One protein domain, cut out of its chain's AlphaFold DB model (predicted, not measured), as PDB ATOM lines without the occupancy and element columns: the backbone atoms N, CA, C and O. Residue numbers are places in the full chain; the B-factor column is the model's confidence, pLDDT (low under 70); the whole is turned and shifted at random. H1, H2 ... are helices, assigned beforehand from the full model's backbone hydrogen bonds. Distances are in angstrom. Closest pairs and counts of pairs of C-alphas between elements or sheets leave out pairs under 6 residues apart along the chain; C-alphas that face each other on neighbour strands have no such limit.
ATOM      1  N   SER A   7     114.058  96.908  88.884       82.62
ATOM      2  CA  SER A   7     115.093  96.139  89.595       82.62
ATOM      3  C   SER A   7     115.462  94.813  88.901       82.62
ATOM      4  O   SER A   7     116.629  94.421  88.887       82.62
ATOM      5  N   VAL A   8     114.497  94.123  88.288       87.12
ATOM      6  CA  VAL A   8     114.733  92.891  87.514       87.12
ATOM      7  C   VAL A   8     115.535  93.216  86.255       87.12
ATOM      8  O   VAL A   8     116.539  92.559  85.988       87.12
ATOM      9  N   ASP A   9     115.163  94.273  85.532       91.06
ATOM     10  CA  ASP A   9     115.872  94.688  84.315       91.06
ATOM     11  C   ASP A   9     117.327  95.094  84.601       91.06
ATOM     12  O   ASP A   9     118.236  94.746  83.841       91.06
ATOM     13  N   LEU A  10     117.577  95.769  85.730       92.81
ATOM     14  CA  LEU A  10     118.931  96.106  86.177       92.81
ATOM     15  C   LEU A  10     119.769  94.858  86.477       92.81
ATOM     16  O   LEU A  10     120.907  94.767  86.016       92.81
ATOM     17  N   ARG A  11     119.201  93.873  87.182       94.12
ATOM     18  CA  ARG A  11     119.884  92.604  87.478       94.12
ATOM     19  C   ARG A  11     120.182  91.807  86.209       94.12
ATOM     20  O   ARG A  11     121.303  91.331  86.049       94.12
ATOM     21  N   ILE A  12     119.239  91.728  85.267       95.62
ATOM     22  CA  ILE A  12     119.461  91.077  83.964       95.62
ATOM     23  C   ILE A  12     120.620  91.750  83.228       95.62
ATOM     24  O   ILE A  12     121.541  91.072  82.769       95.62
ATOM     25  N   ARG A  13     120.606  93.085  83.146       95.00
ATOM     26  CA  ARG A  13     121.676  93.853  82.504       95.00
ATOM     27  C   ARG A  13     123.025  93.627  83.190       95.00
ATOM     28  O   ARG A  13     124.017  93.442  82.492       95.00
ATOM     29  N   ALA A  14     123.069  93.593  84.521       94.31
ATOM     30  CA  ALA A  14     124.297  93.326  85.266       94.31
ATOM     31  C   ALA A  14     124.896  91.954  84.911       94.31
ATOM     32  O   ALA A  14     126.092  91.861  84.635       94.31
ATOM     33  N   VAL A  15     124.072  90.903  84.829       95.44
ATOM     34  CA  VAL A  15     124.536  89.564  84.422       95.44
ATOM     35  C   VAL A  15     125.023  89.562  82.971       95.44
ATOM     36  O   VAL A  15     126.082  89.003  82.685       95.44
ATOM     37  N   VAL A  16     124.305  90.228  82.058       95.56
ATOM     38  CA  VAL A  16     124.741  90.367  80.658       95.56
ATOM     39  C   VAL A  16     126.130  91.005  80.577       95.56
ATOM     40  O   VAL A  16     127.012  90.450  79.923       95.56
ATOM     41  N   GLU A  17     126.354  92.131  81.257       93.56
ATOM     42  CA  GLU A  17     127.658  92.810  81.267       93.56
ATOM     43  C   GLU A  17     128.755  91.971  81.934       93.56
ATOM     44  O   GLU A  17     129.902  91.994  81.494       93.56
ATOM     45  N   ALA A  18     128.421  91.171  82.947       93.19
ATOM     46  CA  ALA A  18     129.390  90.299  83.600       93.19
ATOM     47  C   ALA A  18     129.839  89.123  82.717       93.19
ATOM     48  O   ALA A  18     130.988  88.679  82.835       93.19
ATOM     49  N   LEU A  19     128.959  88.615  81.847       92.19
ATOM     50  CA  LEU A  19     129.235  87.480  80.956       92.19
ATOM     51  C   LEU A  19     129.818  87.899  79.600       92.19
ATOM     52  O   LEU A  19     130.634  87.162  79.051       92.19
ATOM     53  N   LYS A  20     129.449  89.077  79.076       89.69
ATOM     54  CA  LYS A  20     129.886  89.610  77.770       89.69
ATOM     55  C   LYS A  20     131.399  89.533  77.494       89.69
ATOM     56  O   LYS A  20     131.749  89.144  76.383       89.69
ATOM     57  N   PRO A  21     132.301  89.873  78.439       86.44
ATOM     58  CA  PRO A  21     133.745  89.838  78.194       86.44
ATOM     59  C   PRO A  21     134.312  88.428  77.991       86.44
ATOM     60  O   PRO A  21     135.473  88.280  77.619       86.44
ATOM     61  N   TYR A  22     133.524  87.392  78.270       80.94
ATOM     62  CA  TYR A  22     133.952  86.004  78.229       80.94
ATOM     63  C   TYR A  22     133.311  85.297  77.041       80.94
ATOM     64  O   TYR A  22     132.158  85.548  76.684       80.94
ATOM     65  N   ALA A  23     134.026  84.318  76.485       85.50
ATOM     66  CA  ALA A  23     133.432  83.299  75.629       85.50
ATOM     67  C   ALA A  23     132.551  82.378  76.493       85.50
ATOM     68  O   ALA A  23     132.891  81.226  76.743       85.50
ATOM     69  N   TRP A  24     131.445  82.914  77.014       88.81
ATOM     70  CA  TRP A  24     130.655  82.325  78.096       88.81
ATOM     71  C   TRP A  24     130.137  80.912  77.779       88.81
ATOM     72  O   TRP A  24     129.982  80.102  78.685       88.81
ATOM     73  N   HIS A  25     129.978  80.564  76.499       87.12
ATOM     74  CA  HIS A  25     129.666  79.204  76.041       87.12
ATOM     75  C   HIS A  25     130.725  78.155  76.435       87.12
ATOM     76  O   HIS A  25     130.396  76.978  76.612       87.12
ATOM     77  N   GLY A  26     131.987  78.574  76.570       89.75
ATOM     78  CA  GLY A  26     133.112  77.744  77.005       89.75
ATOM     79  C   GLY A  26     133.272  77.657  78.524       89.75
ATOM     80  O   GLY A  26     134.126  76.915  79.000       89.75
ATOM     81  N   LEU A  27     132.468  78.392  79.296       92.25
ATOM     82  CA  LEU A  27     132.494  78.319  80.753       92.25
ATOM     83  C   LEU A  27     131.744  77.078  81.256       92.25
ATOM     84  O   LEU A  27     130.860  76.526  80.590       92.25
ATOM     85  N   THR A  28     132.090  76.642  82.466       94.31
ATOM     86  CA  THR A  28     131.300  75.638  83.184       94.31
ATOM     87  C   THR A  28     130.028  76.272  83.749       94.31
ATOM     88  O   THR A  28     129.964  77.487  83.958       94.31
ATOM     89  N   ALA A  29     129.018  75.445  84.036       94.62
ATOM     90  CA  ALA A  29     127.791  75.912  84.679       94.62
ATOM     91  C   ALA A  29     128.093  76.610  86.017       94.62
ATOM     92  O   ALA A  29     127.563  77.682  86.280       94.62
ATOM     93  N   GLU A  30     129.025  76.074  86.814       94.81
ATOM     94  CA  GLU A  30     129.441  76.694  88.077       94.81
ATOM     95  C   GLU A  30     130.064  78.081  87.876       94.81
ATOM     96  O   GLU A  30     129.728  79.019  88.601       94.81
ATOM     97  N   MET A  31     130.942  78.244  86.880       94.44
ATOM     98  CA  MET A  31     131.555  79.543  86.588       94.44
ATOM     99  C   MET A  31     130.506  80.581  86.185       94.44
ATOM    100  O   MET A  31     130.579  81.723  86.638       94.44
ATOM    101  N   ILE A  32     129.522  80.189  85.371       94.94
ATOM    102  CA  ILE A  32     128.402  81.060  84.994       94.94
ATOM    103  C   ILE A  32     127.571  81.416  86.222       94.94
ATOM    104  O   ILE A  32     127.343  82.600  86.455       94.94
ATOM    105  N   SER A  33     127.183  80.429  87.036       95.50
ATOM    106  CA  SER A  33     126.393  80.645  88.251       95.50
ATOM    107  C   SER A  33     127.076  81.620  89.208       95.50
ATOM    108  O   SER A  33     126.472  82.607  89.618       95.50
ATOM    109  N   ARG A  34     128.363  81.406  89.518       95.19
ATOM    110  CA  ARG A  34     129.128  82.290  90.417       95.19
ATOM    111  C   ARG A  34     129.246  83.705  89.870       95.19
ATOM    112  O   ARG A  34     129.148  84.671  90.622       95.19
ATOM    113  N   ARG A  35     129.452  83.838  88.563       94.12
ATOM    114  CA  ARG A  35     129.630  85.141  87.927       94.12
ATOM    115  C   ARG A  35     128.323  85.920  87.823       94.12
ATOM    116  O   ARG A  35     128.320  87.121  88.077       94.12
ATOM    117  N   ALA A  36     127.228  85.237  87.504       95.06
ATOM    118  CA  ALA A  36     125.895  85.817  87.516       95.06
ATOM    119  C   ALA A  36     125.502  86.267  88.927       95.06
ATOM    120  O   ALA A  36     125.056  87.397  89.099       95.06
ATOM    121  N   LEU A  37     125.741  85.428  89.939       95.31
ATOM    122  CA  LEU A  37     125.410  85.752  91.323       95.31
ATOM    123  C   LEU A  37     126.211  86.952  91.846       95.31
ATOM    124  O   LEU A  37     125.620  87.890  92.371       95.31
ATOM    125  N   ALA A  38     127.524  86.999  91.592       94.06
ATOM    126  CA  ALA A  38     128.342  88.165  91.931       94.06
ATOM    127  C   ALA A  38     127.853  89.448  91.233       94.06
ATOM    128  O   ALA A  38     127.877  90.526  91.819       94.06
ATOM    129  N   ALA A  39     127.406  89.362  89.978       94.25
ATOM    130  CA  ALA A  39     126.880  90.523  89.261       94.25
ATOM    131  C   ALA A  39     125.560  91.026  89.863       94.25
ATOM    132  O   ALA A  39     125.354  92.234  89.975       94.25
ATOM    133  N   ILE A  40     124.684  90.107  90.272       93.69
ATOM    134  CA  ILE A  40     123.405  90.419  90.913       93.69
ATOM    135  C   ILE A  40     123.629  91.066  92.282       93.69
ATOM    136  O   ILE A  40     123.056  92.122  92.545       93.69
ATOM    137  N   ASP A  41     124.488  90.482  93.118       92.19
ATOM    138  CA  ASP A  41     124.801  91.023  94.445       92.19
ATOM    139  C   ASP A  41     125.472  92.401  94.327       92.19
ATOM    140  O   ASP A  41     125.071  93.354  94.992       92.19
ATOM    141  N   GLY A  42     126.412  92.557  93.387       90.94
ATOM    142  CA  GLY A  42     127.027  93.850  93.088       90.94
ATOM    143  C   GLY A  42     126.018  94.899  92.626       90.94
ATOM    144  O   GLY A  42     126.056  96.030  93.101       90.94
ATOM    145  N   CYS A  43     125.075  94.528  91.756       90.56
ATOM    146  CA  CYS A  43     124.007  95.422  91.311       90.56
ATOM    147  C   CYS A  43     123.135  95.900  92.482       90.56
ATOM    148  O   CYS A  43     122.798  97.082  92.540       90.56
ATOM    149  N   SER A  44     122.794  95.007  93.412       86.31
ATOM    150  CA  SER A  44     122.021  95.343  94.616       86.31
ATOM    151  C   SER A  44     122.787  96.276  95.560       86.31
ATOM    152  O   SER A  44     122.190  97.151  96.179       86.31
ATOM    153  N   GLU A  45     124.113  96.139  95.626       86.19
ATOM    154  CA  GLU A  45     125.004  96.990  96.429       86.19
ATOM    155  C   GLU A  45     125.450  98.282  95.713       86.19
ATOM    156  O   GLU A  45     126.213  99.069  96.275       86.19
ATOM    157  N   GLY A  46     125.029  98.510  94.463       84.88
ATOM    158  CA  GLY A  46     125.481  99.651  93.660       84.88
ATOM    159  C   GLY A  46     126.966  99.589  93.267       84.88
ATOM    160  O   GLY A  46     127.595 100.624  93.046       84.88
ATOM    161  N   ARG A  47     127.547  98.387  93.190       80.88
ATOM    162  CA  ARG A  47     128.960  98.143  92.871       80.88
ATOM    163  C   ARG A  47     129.144  97.614  91.440       80.88
ATOM    164  O   ARG A  47     128.336  96.810  90.977       80.88
ATOM    165  N   PRO A  48     130.239  97.983  90.742       68.94
ATOM    166  CA  PRO A  48     130.521  97.486  89.388       68.94
ATOM    167  C   PRO A  48     130.833  95.984  89.344       68.94
ATOM    168  O   PRO A  48     130.704  95.336  88.308       68.94
ATOM    169  N   THR A  49     131.301  95.424  90.457       69.50
ATOM    170  CA  THR A  49     131.556  93.993  90.628       69.50
ATOM    171  C   THR A  49     131.165  93.644  92.054       69.50
ATOM    172  O   THR A  49     131.598  94.327  92.983       69.50
ATOM    173  N   GLY A  50     130.303  92.642  92.226       72.19
ATOM    174  CA  GLY A  50     129.898  92.215  93.560       72.19
ATOM    175  C   GLY A  50     131.007  91.482  94.305       72.19
ATOM    176  O   GLY A  50     132.054  91.164  93.724       72.19
ATOM    177  N   PRO A  51     130.791  91.227  95.602       78.06
ATOM    178  CA  PRO A  51     131.743  90.494  96.415       78.06
ATOM    179  C   PRO A  51     131.979  89.080  95.856       78.06
ATOM    180  O   PRO A  51     131.130  88.528  95.147       78.06
ATOM    181  N   PRO A  52     133.129  88.456  96.170       82.00
ATOM    182  CA  PRO A  52     133.335  87.045  95.883       82.00
ATOM    183  C   PRO A  52     132.205  86.207  96.487       82.00
ATOM    184  O   PRO A  52     131.956  86.276  97.690       82.00
ATOM    185  N   VAL A  53     131.548  85.395  95.658       89.75
ATOM    186  CA  VAL A  53     130.489  84.496  96.127       89.75
ATOM    187  C   VAL A  53     131.095  83.458  97.078       89.75
ATOM    188  O   VAL A  53     132.058  82.783  96.684       89.75
ATOM    189  N   PRO A  54     130.536  83.274  98.289       90.00
ATOM    190  CA  PRO A  54     130.973  82.237  99.213       90.00
ATOM    191  C   PRO A  54     131.029  80.847  98.563       90.00
ATOM    192  O   PRO A  54     130.298  80.521  97.622       90.00
ATOM    193  N   ARG A  55     131.924  79.981  99.053       84.44
ATOM    194  CA  ARG A  55     132.066  78.624  98.493       84.44
ATOM    195  C   ARG A  55     130.784  77.797  98.624       84.44
ATOM    196  O   ARG A  55     130.472  77.078  97.681       84.44
ATOM    197  N   HIS A  56     130.065  77.964  99.736       88.31
ATOM    198  CA  HIS A  56     128.854  77.225 100.111       88.31
ATOM    199  C   HIS A  56     127.595  78.107 100.055       88.31
ATOM    200  O   HIS A  56     126.761  78.047 100.946       88.31
ATOM    201  N   ASP A  57     127.497  78.998  99.069       91.81
ATOM    202  CA  ASP A  57     126.277  79.787  98.869       91.81
ATOM    203  C   ASP A  57     125.211  78.921  98.178       91.81
ATOM    204  O   ASP A  57     125.392  78.520  97.025       91.81
ATOM    205  N   ASP A  58     124.107  78.631  98.872       92.50
ATOM    206  CA  ASP A  58     123.035  77.750  98.385       92.50
ATOM    207  C   ASP A  58     122.397  78.246  97.081       92.50
ATOM    208  O   ASP A  58     121.948  77.447  96.254       92.50
ATOM    209  N   ARG A  59     122.448  79.559  96.810       94.81
ATOM    210  CA  ARG A  59     121.952  80.146  95.556       94.81
ATOM    211  C   ARG A  59     122.697  79.598  94.339       94.81
ATOM    212  O   ARG A  59     122.135  79.534  93.246       94.81
ATOM    213  N   ILE A  60     123.942  79.144  94.509       96.00
ATOM    214  CA  ILE A  60     124.691  78.469  93.443       96.00
ATOM    215  C   ILE A  60     124.035  77.148  93.053       96.00
ATOM    216  O   ILE A  60     123.965  76.857  91.859       96.00
ATOM    217  N   LEU A  61     123.518  76.374  94.010       94.69
ATOM    218  CA  LEU A  61     122.837  75.110  93.719       94.69
ATOM    219  C   LEU A  61     121.558  75.345  92.910       94.69
ATOM    220  O   LEU A  61     121.308  74.624  91.945       94.69
ATOM    221  N   ILE A  62     120.811  76.403  93.229       95.00
ATOM    222  CA  ILE A  62     119.615  76.816  92.479       95.00
ATOM    223  C   ILE A  62     119.962  77.144  91.024       95.00
ATOM    224  O   ILE A  62     119.333  76.641  90.089       95.00
ATOM    225  N   LEU A  63     121.007  77.946  90.811       96.25
ATOM    226  CA  LEU A  63     121.460  78.298  89.467       96.25
ATOM    227  C   LEU A  63     121.987  77.077  88.699       96.25
ATOM    228  O   LEU A  63     121.707  76.933  87.511       96.25
ATOM    229  N   LEU A  64     122.714  76.177  89.365       95.75
ATOM    230  CA  LEU A  64     123.187  74.929  88.763       95.75
ATOM    231  C   LEU A  64     122.025  74.024  88.344       95.75
ATOM    232  O   LEU A  64     122.045  73.510  87.228       95.75
ATOM    233  N   ALA A  65     121.006  73.859  89.188       94.25
ATOM    234  CA  ALA A  65     119.808  73.094  88.852       94.25
ATOM    235  C   ALA A  65     119.081  73.700  87.640       94.25
ATOM    236  O   ALA A  65     118.730  72.983  86.703       94.25
ATOM    237  N   CYS A  66     118.944  75.030  87.607       94.19
ATOM    238  CA  CYS A  66     118.372  75.751  86.472       94.19
ATOM    239  C   CYS A  66     119.159  75.498  85.175       94.19
ATOM    240  O   CYS A  66     118.567  75.149  84.152       94.19
ATOM    241  N   LEU A  67     120.490  75.605  85.216       94.50
ATOM    242  CA  LEU A  67     121.351  75.344  84.062       94.50
ATOM    243  C   LEU A  67     121.311  73.873  83.631       94.50
ATOM    244  O   LEU A  67     121.266  73.598  82.442       94.50
ATOM    245  N   HIS A  68     121.300  72.912  84.553       92.75
ATOM    246  CA  HIS A  68     121.220  71.492  84.192       92.75
ATOM    247  C   HIS A  68     119.863  71.097  83.604       92.75
ATOM    248  O   HIS A  68     119.810  70.229  82.737       92.75
ATOM    249  N   GLY A  69     118.779  71.750  84.027       89.50
ATOM    250  CA  GLY A  69     117.438  71.507  83.493       89.50
ATOM    251  C   GLY A  69     117.190  72.092  82.098       89.50
ATOM    252  O   GLY A  69     116.144  71.821  81.514       89.50
ATOM    253  N   HIS A  70     118.112  72.894  81.554       85.75
ATOM    254  CA  HIS A  70     117.893  73.631  80.310       85.75
ATOM    255  C   HIS A  70     119.082  73.535  79.354       85.75
ATOM    256  O   HIS A  70     120.243  73.475  79.751       85.75
ATOM    257  N   ALA A  71     118.804  73.626  78.053       86.62
ATOM    258  CA  ALA A  71     119.826  73.738  77.014       86.62
ATOM    259  C   ALA A  71     120.446  75.152  76.989       86.62
ATOM    260  O   ALA A  71     120.431  75.841  75.978       86.62
ATOM    261  N   TRP A  72     121.001  75.619  78.108       91.19
ATOM    262  CA  TRP A  72     121.458  77.002  78.282       91.19
ATOM    263  C   TRP A  72     122.515  77.452  77.260       91.19
ATOM    264  O   TRP A  72     122.643  78.640  76.975       91.19
ATOM    265  N   ARG A  73     123.247  76.502  76.665       91.44
ATOM    266  CA  ARG A  73     124.224  76.760  75.598       91.44
ATOM    267  C   ARG A  73     123.603  77.146  74.257       91.44
ATOM    268  O   ARG A  73     124.322  77.662  73.412       91.44
ATOM    269  N   SER A  74     122.315  76.892  74.042       91.75
ATOM    270  CA  SER A  74     121.606  77.334  72.837       91.75
ATOM    271  C   SER A  74     120.919  78.689  73.015       91.75
ATOM    272  O   SER A  74     120.231  79.147  72.106       91.75
ATOM    273  N   LEU A  75     121.041  79.316  74.188       91.75
ATOM    274  CA  LEU A  75     120.399  80.592  74.485       91.75
ATOM    275  C   LEU A  75     121.277  81.771  74.063       91.75
ATOM    276  O   LEU A  75     122.494  81.669  73.957       91.75
ATOM    277  N   THR A  76     120.660  82.934  73.868       93.56
ATOM    278  CA  THR A  76     121.418  84.188  73.842       93.56
ATOM    279  C   THR A  76     121.861  84.543  75.261       93.56
ATOM    280  O   THR A  76     121.225  84.136  76.234       93.56
ATOM    281  N   VAL A  77     122.915  85.357  75.396       94.50
ATOM    282  CA  VAL A  77     123.367  85.830  76.718       94.50
ATOM    283  C   VAL A  77     122.243  86.541  77.479       94.50
ATOM    284  O   VAL A  77     122.128  86.390  78.685       94.50
ATOM    285  N   GLU A  78     121.365  87.266  76.783       94.81
ATOM    286  CA  GLU A  78     120.233  87.950  77.408       94.81
ATOM    287  C   GLU A  78     119.154  86.971  77.888       94.81
ATOM    288  O   GLU A  78     118.632  87.122  78.993       94.81
ATOM    289  N   ALA A  79     118.837  85.948  77.087       94.00
ATOM    290  CA  ALA A  79     117.887  84.911  77.478       94.00
ATOM    291  C   ALA A  79     118.410  84.097  78.670       94.00
ATOM    292  O   ALA A  79     117.669  83.876  79.626       94.00
ATOM    293  N   LEU A  80     119.697  83.741  78.652       95.12
ATOM    294  CA  LEU A  80     120.373  83.103  79.775       95.12
ATOM    295  C   LEU A  80     120.313  83.977  81.037       95.12
ATOM    296  O   LEU A  80     119.872  83.511  82.082       95.12
ATOM    297  N   SER A  81     120.698  85.253  80.943       95.75
ATOM    298  CA  SER A  81     120.656  86.187  82.076       95.75
ATOM    299  C   SER A  81     119.256  86.320  82.666       95.75
ATOM    300  O   SER A  81     119.098  86.279  83.885       95.75
ATOM    301  N   ARG A  82     118.230  86.432  81.814       95.75
ATOM    302  CA  ARG A  82     116.828  86.470  82.246       95.75
ATOM    303  C   ARG A  82     116.453  85.200  83.001       95.75
ATOM    304  O   ARG A  82     115.890  85.292  84.084       95.75
ATOM    305  N   GLN A  83     116.829  84.037  82.479       95.19
ATOM    306  CA  GLN A  83     116.539  82.756  83.112       95.19
ATOM    307  C   GLN A  83     117.211  82.606  84.489       95.19
ATOM    308  O   GLN A  83     116.573  82.138  85.430       95.19
ATOM    309  N   LEU A  84     118.466  83.040  84.638       96.00
ATOM    310  CA  LEU A  84     119.185  82.994  85.919       96.00
ATOM    311  C   LEU A  84     118.549  83.920  86.964       96.00
ATOM    312  O   LEU A  84     118.356  83.514  88.109       96.00
ATOM    313  N   VAL A  85     118.180  85.144  86.569       96.12
ATOM    314  CA  VAL A  85     117.495  86.095  87.461       96.12
ATOM    315  C   VAL A  85     116.123  85.560  87.871       96.12
ATOM    316  O   VAL A  85     115.798  85.576  89.054       96.12
ATOM    317  N   THR A  86     115.344  85.016  86.931       94.75
ATOM    318  CA  THR A  86     114.031  84.424  87.230       94.75
ATOM    319  C   THR A  86     114.130  83.227  88.175       94.75
ATOM    320  O   THR A  86     113.296  83.098  89.069       94.75
ATOM    321  N   ALA A  87     115.145  82.372  88.024       94.50
ATOM    322  CA  ALA A  87     115.352  81.238  88.924       94.50
ATOM    323  C   ALA A  87     115.618  81.695  90.367       94.50
ATOM    324  O   ALA A  87     115.036  81.148  91.301       94.50
ATOM    325  N   LEU A  88     116.443  82.732  90.548       94.69
ATOM    326  CA  LEU A  88     116.719  83.293  91.872       94.69
ATOM    327  C   LEU A  88     115.518  84.023  92.469       94.69
ATOM    328  O   LEU A  88     115.278  83.888  93.663       94.69
ATOM    329  N   ASP A  89     114.757  84.765  91.663       92.75
ATOM    330  CA  ASP A  89     113.534  85.425  92.130       92.75
ATOM    331  C   ASP A  89     112.486  84.408  92.592       92.75
ATOM    332  O   ASP A  89     111.865  84.600  93.635       92.75
ATOM    333  N   SER A  90     112.329  83.307  91.851       91.44
ATOM    334  CA  SER A  90     111.392  82.234  92.204       91.44
ATOM    335  C   SER A  90     111.812  81.553  93.507       91.44
ATOM    336  O   SER A  90     111.017  81.475  94.437       91.44
ATOM    337  N   TRP A  91     113.089  81.169  93.621       92.44
ATOM    338  CA  TRP A  91     113.627  80.584  94.849       92.44
ATOM    339  C   TRP A  91     113.517  81.526  96.053       92.44
ATOM    340  O   TRP A  91     113.164  81.089  97.147       92.44
ATOM    341  N   HIS A  92     113.798  82.821  95.875       89.50
ATOM    342  CA  HIS A  92     113.677  83.793  96.957       89.50
ATOM    343  C   HIS A  92     112.221  83.934  97.408       89.50
ATOM    344  O   HIS A  92     111.954  83.946  98.606       89.50
ATOM    345  N   HIS A  93     111.277  83.982  96.464       88.19
ATOM    346  CA  HIS A  93     109.854  84.042  96.775       88.19
ATOM    347  C   HIS A  93     109.372  82.796  97.536       88.19
ATOM    348  O   HIS A  93     108.692  82.930  98.550       88.19
ATOM    349  N   GLU A  94     109.778  81.602  97.097       87.12
ATOM    350  CA  GLU A  94     109.470  80.334  97.772       87.12
ATOM    351  C   GLU A  94     110.094  80.263  99.173       87.12
ATOM    352  O   GLU A  94     109.420  79.896 100.133       87.12
ATOM    353  N   SER A  95     111.356  80.678  99.320       85.44
ATOM    354  CA  SER A  95     112.057  80.677 100.612       85.44
ATOM    355  C   SER A  95     111.405  81.633 101.613       85.44
ATOM    356  O   SER A  95     111.197  81.276 102.768       85.44
ATOM    357  N   GLN A  96     111.018  82.831 101.164       84.00
ATOM    358  CA  GLN A  96     110.298  83.799 101.995       84.00
ATOM    359  C   GLN A  96     108.913  83.291 102.404       84.00
ATOM    360  O   GLN A  96     108.472  83.531 103.527       84.00
ATOM    361  N   TRP A  97     108.223  82.580 101.510       80.44
ATOM    362  CA  TRP A  97     106.933  81.980 101.830       80.44
ATOM    363  C   TRP A  97     107.066  80.892 102.907       80.44
ATOM    364  O   TRP A  97     106.325  80.924 103.889       80.44
ATOM    365  N   LEU A  98     108.067  80.011 102.788       79.44
ATOM    366  CA  LEU A  98     108.368  78.981 103.791       79.44
ATOM    367  C   LEU A  98     108.729  79.581 105.158       79.44
ATOM    368  O   LEU A  98     108.248  79.109 106.182       79.44
ATOM    369  N   GLU A  99     109.543  80.640 105.198       82.31
ATOM    370  CA  GLU A  99     109.887  81.335 106.449       82.31
ATOM    371  C   GLU A  99     108.652  81.921 107.148       82.31
ATOM    372  O   GLU A  99     108.532  81.864 108.375       82.31
ATOM    373  N   VAL A 100     107.721  82.484 106.373       81.06
ATOM    374  CA  VAL A 100     106.455  82.999 106.900       81.06
ATOM    375  C   VAL A 100     105.608  81.858 107.454       81.06
ATOM    376  O   VAL A 100     105.159  81.961 108.593       81.06
ATOM    377  N   GLU A 101     105.418  80.776 106.697       81.25
ATOM    378  CA  GLU A 101     104.632  79.612 107.124       81.25
ATOM    379  C   GLU A 101     105.194  78.971 108.401       81.25
ATOM    380  O   GLU A 101     104.447  78.729 109.349       81.25
ATOM    381  N   LEU A 102     106.516  78.790 108.480       84.69
ATOM    382  CA  LEU A 102     107.181  78.267 109.675       84.69
ATOM    383  C   LEU A 102     106.951  79.153 110.900       84.69
ATOM    384  O   LEU A 102     106.705  78.635 111.987       84.69
ATOM    385  N   ARG A 103     107.000  80.480 110.740       85.06
ATOM    386  CA  ARG A 103     106.708  81.403 111.842       85.06
ATOM    387  C   ARG A 103     105.264  81.277 112.319       85.06
ATOM    388  O   ARG A 103     105.049  81.190 113.519       85.06
ATOM    389  N   TRP A 104     104.295  81.206 111.406       82.88
ATOM    390  CA  TRP A 104     102.889  81.017 111.780       82.88
ATOM    391  C   TRP A 104     102.657  79.716 112.548       82.88
ATOM    392  O   TRP A 104     101.930  79.737 113.537       82.88
ATOM    393  N   LEU A 105     103.279  78.612 112.121       83.00
ATOM    394  CA  LEU A 105     103.181  77.321 112.810       83.00
ATOM    395  C   LEU A 105     103.770  77.387 114.225       83.00
ATOM    396  O   LEU A 105     103.141  76.932 115.172       83.00
ATOM    397  N   LEU A 106     104.935  78.018 114.389       83.06
ATOM    398  CA  LEU A 106     105.560  78.191 115.705       83.06
ATOM    399  C   LEU A 106     104.762  79.128 116.628       83.06
ATOM    400  O   LEU A 106     104.735  78.903 117.834       83.06
ATOM    401  N   ASP A 107     104.100  80.146 116.074       82.50
ATOM    402  CA  ASP A 107     103.265  81.089 116.830       82.50
ATOM    403  C   ASP A 107     101.888  80.504 117.212       82.50
ATOM    404  O   ASP A 107     101.227  81.040 118.096       82.50
ATOM    405  N   THR A 108     101.430  79.425 116.559       71.94
ATOM    406  CA  THR A 108     100.153  78.755 116.891       71.94
ATOM    407  C   THR A 108     100.285  77.643 117.934       71.94
ATOM    408  O   THR A 108      99.266  77.218 118.479       71.94
ATOM    409  N   ASP A 109     101.513  77.230 118.257       62.12
ATOM    410  CA  ASP A 109     101.835  76.224 119.279       62.12
ATOM    411  C   ASP A 109     102.246  76.832 120.648       62.12
ATOM    412  O   ASP A 109     102.702  76.102 121.535       62.12
ATOM    413  N   GLY A 110     102.095  78.154 120.840       53.06
ATOM    414  CA  GLY A 110     102.381  78.888 122.091       53.06
ATOM    415  C   GLY A 110     101.144  79.497 122.745       53.06
ATOM    416  O   GLY A 110     101.094  79.491 123.998       53.06
TER     417      GLY A 110
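What this domain is: This is residues 7 to 110 of the 110 residues of an uncharacterized protein of Streptomyces chromofuscus (UniProt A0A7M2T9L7). A small body of crossed helices with one long helical arm: H1, H2 and H3 pack together with residues 77 to 91 of H4, and residues 93 to 110, of which 93 to 108 belong to H4, stick out straight from it. H1 and H3 both pack on H2 and on H4 but stay apart from each other. The printed part has 104 residues with four named helices, H1, H2, H3 and H4 in chain order, and no named strand; its class is all helix. It is only just compact, close to loose, with a radius of gyration of the C-alphas of 15.4 A, and its elongated outline spans 56 by 31 by 26 A, the arm making the length.

How they stand to each other: H1, residues 7 to 19, and H2, residues 29 to 44, touch at a steep tilt of 47 degrees, opposite ways; their closest C-alphas, those of Val 15 and Ala 36, are 5.0 A apart. H2 touches H3, residues 58 to 68, opposite ways at a steep tilt of 51 degrees, closest at the C-alphas of Ser 33 and Leu 63, 5.6 A. H4, residues 77 to 108, touches H1 with residues 77 to 85 alone, at a steep tilt of 49 degrees, opposite ways; the closest C-alphas are those of Ile 12 and Ser 81, 5.4 A. With residues 83 to 91 alone H4 touches H3, opposite ways at a steep tilt of 48 degrees, closest at the C-alphas of Leu 63 and Leu 84, 6.3 A. H2 and H4 only just touch, with 3 pairs of C-alphas within 8 A, the closest those of Ala 36 and Leu 84, 7.5 A; they are about perpendicular at 72 degrees, only just past steep. H1 and H3 are apart. In H1, H2, H3 and H4 every O i to N i+4 pair is within hydrogen-bond range.

Where its parts are: H1 begins at C-alpha 7 (115.093, 96.139, 89.595) and measures 18.7 A from first to last C-alpha. H2 measures 22.6 A and H3 15.6 A. H4, the longest helix with 32 residues, runs 46.9 A from C-alpha 77 (123.367, 85.830, 76.718) to C-alpha 108 (100.153, 78.755, 116.891).

The domain as a whole: The two C-alphas farthest apart are those of Ala 23 and Gly 110, the chain's last residue, at 56.1 A. Without the arm, the body of 86 residues spans 31 by 25 by 21 A. The printed part has no cut. The link from H2 to H3, residues 45 to 57, is long, and the links from H1 to H2 and from H3 to H4 are short. The mean pLDDT of the printed part is 89.1; residues 48 to 49 and 109 to 110 are under 70.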